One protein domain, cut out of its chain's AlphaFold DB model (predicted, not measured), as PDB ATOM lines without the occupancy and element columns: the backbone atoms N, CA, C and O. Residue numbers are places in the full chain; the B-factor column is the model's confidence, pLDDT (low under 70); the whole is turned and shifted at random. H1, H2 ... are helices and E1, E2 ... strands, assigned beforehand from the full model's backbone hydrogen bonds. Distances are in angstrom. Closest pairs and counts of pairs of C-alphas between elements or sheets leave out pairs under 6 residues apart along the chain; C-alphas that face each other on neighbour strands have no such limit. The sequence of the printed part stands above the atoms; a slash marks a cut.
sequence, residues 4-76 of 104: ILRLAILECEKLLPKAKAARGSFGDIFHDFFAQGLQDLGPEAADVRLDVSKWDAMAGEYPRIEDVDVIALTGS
ATOM      1  N   ILE A   4     132.752 121.190 128.796       95.44
ATOM      2  CA  ILE A   4     131.581 121.442 129.642       95.44
ATOM      3  C   ILE A   4     130.566 120.337 129.380       95.44
ATOM      4  O   ILE A   4     130.164 120.143 128.237       95.44
ATOM      5  N   LEU A   5     130.152 119.643 130.438       94.94
ATOM      6  CA  LEU A   5     129.075 118.664 130.406       94.94
ATOM      7  C   LEU A   5     127.807 119.304 130.983       94.94
ATOM      8  O   LEU A   5     127.733 119.557 132.188       94.94
ATOM      9  N   ARG A   6     126.821 119.576 130.122       96.75
ATOM     10  CA  ARG A   6     125.549 120.216 130.489       96.75
ATOM     11  C   ARG A   6     124.573 119.162 130.989       96.75
ATOM     12  O   ARG A   6     123.969 118.419 130.212       96.75
ATOM     13  N   LEU A   7     124.433 119.081 132.301       96.12
ATOM     14  CA  LEU A   7     123.612 118.097 132.983       96.12
ATOM     15  C   LEU A   7     122.294 118.733 133.437       96.12
ATOM     16  O   LEU A   7     122.291 119.699 134.198       96.12
ATOM     17  N   ALA A   8     121.166 118.149 133.043       96.75
ATOM     18  CA  ALA A   8     119.874 118.456 133.645       96.75
ATOM     19  C   ALA A   8     119.450 117.366 134.623       96.75
ATOM     20  O   ALA A   8     119.380 116.191 134.266       96.75
ATOM     21  N   ILE A   9     119.120 117.766 135.847       95.50
ATOM     22  CA  ILE A   9     118.544 116.894 136.867       95.50
ATOM     23  C   ILE A   9     117.042 117.155 136.919       95.50
ATOM     24  O   ILE A   9     116.611 118.271 137.211       95.50
ATOM     25  N   LEU A  10     116.251 116.127 136.628       94.00
ATOM     26  CA  LEU A  10     114.794 116.172 136.677       94.00
ATOM     27  C   LEU A  10     114.339 115.564 137.999       94.00
ATOM     28  O   LEU A  10     114.486 114.360 138.223       94.00
ATOM     29  N   GLU A  11     113.783 116.410 138.859       91.81
ATOM     30  CA  GLU A  11     113.228 116.008 140.145       91.81
ATOM     31  C   GLU A  11     111.814 115.456 139.948       91.81
ATOM     32  O   GLU A  11     110.846 116.189 139.745       91.81
ATOM     33  N   CYS A  12     111.710 114.131 139.991       88.81
ATOM     34  CA  CYS A  12     110.480 113.371 139.779       88.81
ATOM     35  C   CYS A  12     109.671 113.153 141.068       88.81
ATOM     36  O   CYS A  12     108.587 112.574 141.028       88.81
ATOM     37  N   GLU A  13     110.193 113.561 142.224       83.94
ATOM     38  CA  GLU A  13     109.522 113.451 143.518       83.94
ATOM     39  C   GLU A  13     110.058 114.500 144.509       83.94
ATOM     40  O   GLU A  13     111.031 115.199 144.228       83.94
ATOM     41  N   LYS A  14     109.425 114.634 145.684       82.88
ATOM     42  CA  LYS A  14     109.844 115.595 146.719       82.88
ATOM     43  C   LYS A  14     110.388 114.880 147.946       82.88
ATOM     44  O   LYS A  14     109.747 113.988 148.495       82.88
ATOM     45  N   LEU A  15     111.548 115.332 148.417       85.19
ATOM     46  CA  LEU A  15     112.107 114.882 149.688       85.19
ATOM     47  C   LEU A  15     111.185 115.243 150.853       85.19
ATOM     48  O   LEU A  15     110.590 116.325 150.893       85.19
ATOM     49  N   LEU A  16     111.150 114.366 151.857       87.19
ATOM     50  CA  LEU A  16     110.519 114.670 153.138       87.19
ATOM     51  C   LEU A  16     111.145 115.943 153.744       87.19
ATOM     52  O   LEU A  16     112.364 116.110 153.656       87.19
ATOM     53  N   PRO A  17     110.371 116.809 154.432       89.06
ATOM     54  CA  PRO A  17     110.855 118.112 154.901       89.06
ATOM     55  C   PRO A  17     112.152 118.052 155.715       89.06
ATOM     56  O   PRO A  17     113.046 118.870 155.521       89.06
ATOM     57  N   LYS A  18     112.292 117.041 156.585       91.00
ATOM     58  CA  LYS A  18     113.503 116.827 157.390       91.00
ATOM     59  C   LYS A  18     114.731 116.517 156.528       91.00
ATOM     60  O   LYS A  18     115.811 117.028 156.808       91.00
ATOM     61  N   ALA A  19     114.570 115.692 155.493       87.75
ATOM     62  CA  ALA A  19     115.649 115.369 154.563       87.75
ATOM     63  C   ALA A  19     116.011 116.590 153.710       87.75
ATOM     64  O   ALA A  19     117.189 116.916 153.596       87.75
ATOM     65  N   LYS A  20     115.001 117.324 153.220       90.31
ATOM     66  CA  LYS A  20     115.204 118.561 152.461       90.31
ATOM     67  C   LYS A  20     115.976 119.613 153.261       90.31
ATOM     68  O   LYS A  20     116.895 120.232 152.742       90.31
ATOM     69  N   ALA A  21     115.639 119.787 154.538       91.31
ATOM     70  CA  ALA A  21     116.340 120.718 155.417       91.31
ATOM     71  C   ALA A  21     117.809 120.325 155.664       91.31
ATOM     72  O   ALA A  21     118.646 121.199 155.857       91.31
ATOM     73  N   ALA A  22     118.124 119.026 155.665       92.12
ATOM     74  CA  ALA A  22     119.470 118.530 155.944       92.12
ATOM     75  C   ALA A  22     120.375 118.440 154.702       92.12
ATOM     76  O   ALA A  22     121.594 118.483 154.844       92.12
ATOM     77  N   ARG A  23     119.801 118.237 153.510       88.88
ATOM     78  CA  ARG A  23     120.545 117.881 152.287       88.88
ATOM     79  C   ARG A  23     120.198 118.727 151.059       88.88
ATOM     80  O   ARG A  23     120.807 118.528 150.019       88.88
ATOM     81  N   GLY A  24     119.240 119.646 151.165       91.75
ATOM     82  CA  GLY A  24     118.715 120.377 150.016       91.75
ATOM     83  C   GLY A  24     117.697 119.567 149.211       91.75
ATOM     84  O   GLY A  24     117.086 118.622 149.707       91.75
ATOM     85  N   SER A  25     117.455 119.995 147.979       91.44
ATOM     86  CA  SER A  25     116.637 119.310 146.971       91.44
ATOM     87  C   SER A  25     117.289 118.012 146.472       91.44
ATOM     88  O   SER A  25     118.456 117.742 146.759       91.44
ATOM     89  N   PHE A  26     116.566 117.203 145.688       91.06
ATOM     90  CA  PHE A  26     117.217 116.072 145.018       91.06
ATOM     91  C   PHE A  26     118.294 116.547 144.041       91.06
ATOM     92  O   PHE A  26     119.339 115.909 143.936       91.06
ATOM     93  N   GLY A  27     118.078 117.680 143.374       92.50
ATOM     94  CA  GLY A  27     119.052 118.290 142.489       92.50
ATOM     95  C   GLY A  27     120.342 118.674 143.206       92.50
ATOM     96  O   GLY A  27     121.410 118.516 142.625       92.50
ATOM     97  N   ASP A  28     120.276 119.140 144.457       94.00
ATOM     98  CA  ASP A  28     121.471 119.401 145.280       94.00
ATOM     99  C   ASP A  28     122.239 118.105 145.567       94.00
ATOM    100  O   ASP A  28     123.435 118.018 145.312       94.00
ATOM    101  N   ILE A  29     121.529 117.060 145.999       93.38
ATOM    102  CA  ILE A  29     122.128 115.757 146.313       93.38
ATOM    103  C   ILE A  29     122.814 115.147 145.082       93.38
ATOM    104  O   ILE A  29     123.945 114.672 145.166       93.38
ATOM    105  N   PHE A  30     122.135 115.144 143.934       93.56
ATOM    106  CA  PHE A  30     122.689 114.590 142.700       93.56
ATOM    107  C   PHE A  30     123.847 115.437 142.173       93.56
ATOM    108  O   PHE A  30     124.848 114.868 141.745       93.56
ATOM    109  N   HIS A  31     123.753 116.769 142.241       94.81
ATOM    110  CA  HIS A  31     124.868 117.656 141.908       94.81
ATOM    111  C   HIS A  31     126.125 117.281 142.701       94.81
ATOM    112  O   HIS A  31     127.185 117.108 142.103       94.81
ATOM    113  N   ASP A  32     125.997 117.085 144.015       95.12
ATOM    114  CA  ASP A  32     127.125 116.719 144.871       95.12
ATOM    115  C   ASP A  32     127.703 115.347 144.504       95.12
ATOM    116  O   ASP A  32     128.922 115.187 144.460       95.12
ATOM    117  N   PHE A  33     126.859 114.365 144.163       94.88
ATOM    118  CA  PHE A  33     127.329 113.064 143.679       94.88
ATOM    119  C   PHE A  33     128.095 113.158 142.361       94.88
ATOM    120  O   PHE A  33     129.146 112.533 142.229       94.88
ATOM    121  N   PHE A  34     127.610 113.938 141.393       94.31
ATOM    122  CA  PHE A  34     128.322 114.122 140.130       94.31
ATOM    123  C   PHE A  34     129.618 114.906 140.322       94.31
ATOM    124  O   PHE A  34     130.637 114.542 139.740       94.31
ATOM    125  N   ALA A  35     129.610 115.940 141.166       93.62
ATOM    126  CA  ALA A  35     130.804 116.705 141.495       93.62
ATOM    127  C   ALA A  35     131.864 115.828 142.181       93.62
ATOM    128  O   ALA A  35     133.032 115.889 141.802       93.62
ATOM    129  N   GLN A  36     131.463 114.983 143.135       95.38
ATOM    130  CA  GLN A  36     132.367 114.038 143.792       95.38
ATOM    131  C   GLN A  36     132.889 112.985 142.810       95.38
ATOM    132  O   GLN A  36     134.094 112.773 142.734       95.38
ATOM    133  N   GLY A  37     132.013 112.379 142.003       92.69
ATOM    134  CA  GLY A  37     132.425 111.403 140.993       92.69
ATOM    135  C   GLY A  37     133.414 111.988 139.985       92.69
ATOM    136  O   GLY A  37     134.375 111.322 139.613       92.69
ATOM    137  N   LEU A  38     133.235 113.255 139.592       92.38
ATOM    138  CA  LEU A  38     134.177 113.949 138.718       92.38
ATOM    139  C   LEU A  38     135.545 114.157 139.384       92.38
ATOM    140  O   LEU A  38     136.573 114.004 138.729       92.38
ATOM    141  N   GLN A  39     135.566 114.482 140.678       92.06
ATOM    142  CA  GLN A  39     136.811 114.599 141.444       92.06
ATOM    143  C   GLN A  39     137.529 113.249 141.568       92.06
ATOM    144  O   GLN A  39     138.750 113.195 141.418       92.06
ATOM    145  N   ASP A  40     136.782 112.168 141.792       95.12
ATOM    146  CA  ASP A  40     137.325 110.822 142.003       95.12
ATOM    147  C   ASP A  40     137.965 110.230 140.732       95.12
ATOM    148  O   ASP A  40     138.873 109.404 140.828       95.12
ATOM    149  N   LEU A  41     137.553 110.685 139.541       93.06
ATOM    150  CA  LEU A  41     138.193 110.338 138.261       93.06
ATOM    151  C   LEU A  41     139.599 110.949 138.100       93.06
ATOM    152  O   LEU A  41     140.386 110.499 137.265       93.06
ATOM    153  N   GLY A  42     139.948 111.957 138.904       90.38
ATOM    154  CA  GLY A  42     141.300 112.499 138.967       90.38
ATOM    155  C   GLY A  42     141.790 113.096 137.632       90.38
ATOM    156  O   GLY A  42     141.044 113.823 136.971       90.38
ATOM    157  N   PRO A  43     143.052 112.849 137.222       91.62
ATOM    158  CA  PRO A  43     143.657 113.493 136.051       91.62
ATOM    159  C   PRO A  43     142.907 113.280 134.731       91.62
ATOM    160  O   PRO A  43     143.012 114.126 133.846       91.62
ATOM    161  N   GLU A  44     142.162 112.180 134.593       87.50
ATOM    162  CA  GLU A  44     141.424 111.845 133.367       87.50
ATOM    163  C   GLU A  44     140.234 112.777 133.109       87.50
ATOM    164  O   GLU A  44     139.804 112.916 131.967       87.50
ATOM    165  N   ALA A  45     139.726 113.439 134.151       88.81
ATOM    166  CA  ALA A  45     138.598 114.359 134.069       88.81
ATOM    167  C   ALA A  45     138.969 115.800 134.464       88.81
ATOM    168  O   ALA A  45     138.092 116.635 134.684       88.81
ATOM    169  N   ALA A  46     140.265 116.116 134.560       88.19
ATOM    170  CA  ALA A  46     140.748 117.395 135.085       88.19
ATOM    171  C   ALA A  46     140.328 118.619 134.250       88.19
ATOM    172  O   ALA A  46     140.299 119.743 134.761       88.19
ATOM    173  N   ASP A  47     140.023 118.428 132.966       92.88
ATOM    174  CA  ASP A  47     139.543 119.473 132.063       92.88
ATOM    175  C   ASP A  47     138.019 119.481 131.894       92.88
ATOM    176  O   ASP A  47     137.492 120.385 131.242       92.88
ATOM    177  N   VAL A  48     137.301 118.538 132.503       93.56
ATOM    178  CA  VAL A  48     135.842 118.469 132.455       93.56
ATOM    179  C   VAL A  48     135.243 119.359 133.544       93.56
ATOM    180  O   VAL A  48     135.729 119.438 134.672       93.56
ATOM    181  N   ARG A  49     134.161 120.060 133.215       93.56
ATOM    182  CA  ARG A  49     133.362 120.856 134.148       93.56
ATOM    183  C   ARG A  49     131.898 120.495 134.005       93.56
ATOM    184  O   ARG A  49     131.406 120.342 132.891       93.56
ATOM    185  N   LEU A  50     131.201 120.411 135.130       94.25
ATOM    186  CA  LEU A  50     129.755 120.237 135.147       94.25
ATOM    187  C   LEU A  50     129.075 121.603 135.074       94.25
ATOM    188  O   LEU A  50     129.402 122.500 135.850       94.25
ATOM    189  N   ASP A  51     128.115 121.728 134.166       95.88
ATOM    190  CA  ASP A  51     127.122 122.796 134.171       95.88
ATOM    191  C   ASP A  51     125.766 122.164 134.480       95.88
ATOM    192  O   ASP A  51     125.238 121.387 133.683       95.88
ATOM    193  N   VAL A  52     125.254 122.403 135.687       96.06
ATOM    194  CA  VAL A  52     124.108 121.664 136.227       96.06
ATOM    195  C   VAL A  52     122.880 122.556 136.306       96.06
ATOM    196  O   VAL A  52     122.878 123.581 136.984       96.06
ATOM    197  N   SER A  53     121.796 122.097 135.687       96.38
ATOM    198  CA  SER A  53     120.459 122.682 135.800       96.38
ATOM    199  C   SER A  53     119.507 121.722 136.518       96.38
ATOM    200  O   SER A  53     119.631 120.502 136.404       96.38
ATOM    201  N   LYS A  54     118.564 122.265 137.289       95.62
ATOM    202  CA  LYS A  54     117.603 121.502 138.102       95.62
ATOM    203  C   LYS A  54     116.193 121.860 137.654       95.62
ATOM    204  O   LYS A  54     115.908 123.042 137.479       95.62
ATOM    205  N   TRP A  55     115.346 120.854 137.470       94.31
ATOM    206  CA  TRP A  55     114.014 121.003 136.882       94.31
ATOM    207  C   TRP A  55     112.972 120.273 137.734       94.31
ATOM    208  O   TRP A  55     113.119 119.071 137.980       94.31
ATOM    209  N   ASP A  56     111.921 120.973 138.178       91.56
ATOM    210  CA  ASP A  56     110.794 120.352 138.887       91.56
ATOM    211  C   ASP A  56     109.861 119.680 137.865       91.56
ATOM    212  O   ASP A  56     108.905 120.265 137.345       91.56
ATOM    213  N   ALA A  57     110.137 118.409 137.568       88.44
ATOM    214  CA  ALA A  57     109.353 117.639 136.611       88.44
ATOM    215  C   ALA A  57     107.915 117.387 137.095       88.44
ATOM    216  O   ALA A  57     107.033 117.127 136.274       88.44
ATOM    217  N   MET A  58     107.657 117.490 138.405       83.94
ATOM    218  CA  MET A  58     106.309 117.412 138.981       83.94
ATOM    219  C   MET A  58     105.507 118.692 138.733       83.94
ATOM    220  O   MET A  58     104.280 118.636 138.643       83.94
ATOM    221  N   ALA A  59     106.188 119.830 138.592       87.25
ATOM    222  CA  ALA A  59     105.601 121.090 138.144       87.25
ATOM    223  C   ALA A  59     105.489 121.194 136.608       87.25
ATOM    224  O   ALA A  59     104.941 122.170 136.098       87.25
ATOM    225  N   GLY A  60     105.962 120.184 135.867       86.00
ATOM    226  CA  GLY A  60     105.960 120.179 134.403       86.00
ATOM    227  C   GLY A  60     107.108 120.980 133.784       86.00
ATOM    228  O   GLY A  60     107.015 121.382 132.622       86.00
ATOM    229  N   GLU A  61     108.174 121.227 134.544       91.44
ATOM    230  CA  GLU A  61     109.373 121.908 134.069       91.44
ATOM    231  C   GLU A  61     110.332 120.900 133.423       91.44
ATOM    232  O   GLU A  61     110.653 119.864 134.009       91.44
ATOM    233  N   TYR A  62     110.809 121.205 132.213       90.25
ATOM    234  CA  TYR A  62     111.722 120.339 131.467       90.25
ATOM    235  C   TYR A  62     112.754 121.163 130.691       90.25
ATOM    236  O   TYR A  62     112.383 122.185 130.103       90.25
ATOM    237  N   PRO A  63     114.016 120.703 130.611       92.19
ATOM    238  CA  PRO A  63     114.999 121.315 129.731       92.19
ATOM    239  C   PRO A  63     114.607 121.126 128.264       92.19
ATOM    240  O   PRO A  63     113.925 120.163 127.894       92.19
ATOM    241  N   ARG A  64     115.107 122.009 127.400       91.62
ATOM    242  CA  ARG A  64     115.157 121.720 125.964       91.62
ATOM    243  C   ARG A  64     116.271 120.706 125.719       91.62
ATOM    244  O   ARG A  64     117.347 120.836 126.297       91.62
ATOM    245  N   ILE A  65     116.020 119.708 124.876       88.81
ATOM    246  CA  ILE A  65     116.966 118.603 124.661       88.81
ATOM    247  C   ILE A  65     118.273 119.089 124.020       88.81
ATOM    248  O   ILE A  65     119.327 118.526 124.270       88.81
ATOM    249  N   GLU A  66     118.221 120.176 123.252       93.94
ATOM    250  CA  GLU A  66     119.379 120.774 122.587       93.94
ATOM    251  C   GLU A  66     120.316 121.507 123.570       93.94
ATOM    252  O   GLU A  66     121.501 121.724 123.290       93.94
ATOM    253  N   ASP A  67     119.803 121.878 124.745       93.62
ATOM    254  CA  ASP A  67     120.549 122.624 125.760       93.62
ATOM    255  C   ASP A  67     121.322 121.717 126.727       93.62
ATOM    256  O   ASP A  67     122.080 122.226 127.552       93.62
ATOM    257  N   VAL A  68     121.154 120.396 126.633       95.06
ATOM    258  CA  VAL A  68     121.712 119.432 127.589       95.06
ATOM    259  C   VAL A  68     122.418 118.286 126.878       95.06
ATOM    260  O   VAL A  68     122.018 117.860 125.800       95.06
ATOM    261  N   ASP A  69     123.465 117.768 127.509       94.38
ATOM    262  CA  ASP A  69     124.199 116.587 127.046       94.38
ATOM    263  C   ASP A  69     123.734 115.331 127.793       94.38
ATOM    264  O   ASP A  69     123.750 114.223 127.258       94.38
ATOM    265  N   VAL A  70     123.302 115.507 129.048       91.88
ATOM    266  CA  VAL A  70     122.879 114.423 129.938       91.88
ATOM    267  C   VAL A  70     121.617 114.823 130.694       91.88
ATOM    268  O   VAL A  70     121.483 115.947 131.177       91.88
ATOM    269  N   ILE A  71     120.706 113.863 130.840       93.25
ATOM    270  CA  ILE A  71     119.501 113.971 131.661       93.25
ATOM    271  C   ILE A  71     119.608 112.944 132.791       93.25
ATOM    272  O   ILE A  71     119.621 111.740 132.541       93.25
ATOM    273  N   ALA A  72     119.658 113.415 134.036       92.75
ATOM    274  CA  ALA A  72     119.553 112.587 135.229       92.75
ATOM    275  C   ALA A  72     118.113 112.619 135.750       92.75
ATOM    276  O   ALA A  72     117.577 113.678 136.071       92.75
ATOM    277  N   LEU A  73     117.491 111.448 135.846       90.56
ATOM    278  CA  LEU A  73     116.146 111.284 136.389       90.56
ATOM    279  C   LEU A  73     116.257 110.847 137.846       90.56
ATOM    280  O   LEU A  73     116.856 109.804 138.123       90.56
ATOM    281  N   THR A  74     115.683 111.606 138.780       86.81
ATOM    282  CA  THR A  74     115.594 111.121 140.162       86.81
ATOM    283  C   THR A  74     114.633 109.937 140.230       86.81
ATOM    284  O   THR A  74     113.771 109.760 139.361       86.81
ATOM    285  N   GLY A  75     114.770 109.126 141.283       74.88
ATOM    286  CA  GLY A  75     113.809 108.070 141.584       74.88
ATOM    287  C   GLY A  75     112.370 108.595 141.619       74.88
ATOM    288  O   GLY A  75     112.119 109.791 141.782       74.88
ATOM    289  N   SER A  76     111.422 107.684 141.414       66.69
ATOM    290  CA  SER A  76     110.004 107.943 141.643       66.69
ATOM    291  C   SER A  76     109.483 106.915 142.645       66.69
ATOM    292  O   SER A  76     109.857 105.743 142.582       66.69
TER     293      SER A  76
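This is residues 4 to 76 of the 104 residues of an uncharacterized protein of Trichoderma longibrachiatum ATCC 18648 (UniProt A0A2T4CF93). What would one see first in this model? A small sheet of three parallel strands, E2, E1 and E3, has one long helix, H2, over one face, while the short helices H1 and H3 stand off beyond opposite ends of H2. The long link of residues 57 to 69 loops out on the side of the sheet away from H2. What are the parts and the outline? The printed part has 73 residues, with the elements E1, H1, H2, H3, E2, E3 along the chain, a mixed class of three named helices and three named strands. The whole is flat, spanning 38 by 31 by 16 A, and only just compact, close to loose, with a radius of gyration of the C-alphas of 13.1 A.

Where does the printed part begin? E1, residues 4 to 11, starts at C-alpha 4 at (131.581, 121.442, 129.642) and is 21.8 A long. Which helices follow? H1 is residues 17 to 23, H2 is residues 26 to 40 with C-alpha 26 at (117.217, 116.072, 145.018) and a length of 21.0 A, and H3 is residues 42 to 45. Which strands come last? E2, residues 48 to 56, is 25.9 A long, and E3, residues 70 to 73, ends at C-alpha 73 at (116.146, 111.284, 136.389).

How are the strands joined? E1 is the inner strand, parallel to E2 at 23 degrees, with N 7 and O 51 within hydrogen-bond range at 2.8 A. E1 is also parallel to E3 at 19 degrees, with N 10 and O 72 within range at 2.8 A. Where is H2? It is on the sheet at a height of 8.6 A, over E1 and only just over E2, on which 3 of its C-alphas fall; it runs along the strands, at 27 degrees to E1 on the local plane, and the C-alphas of Gly 27 and Lys 54 are its closest to E2, 5.6 A apart. E1, H1, H2, H3 and E2 form a strand-helix-strand unit, two parallel neighbour strands with helices between, and H2 with the sheet makes two layers. What of the other helices? H1 and H3 are not on the sheet, and each is close to H2 but not clearly touching, with closest C-alphas Arg 23 and Ile 29 at 6.5 A, and Leu 38 and Ala 45 at 6.4 A. In H1 and H2 every O i to N i+4 pair is within hydrogen-bond range, and H3 is too short for such a pair.

How large is it? The two C-alphas farthest apart are those of Pro 43 and Ala 59, at 38.9 A. Is anything missing or long? The printed part has no cut, and the link from E2 to E3, 13 residues, is long. Where is confidence low? Residue 76 is under 70, and the mean pLDDT of the printed part is 91.3.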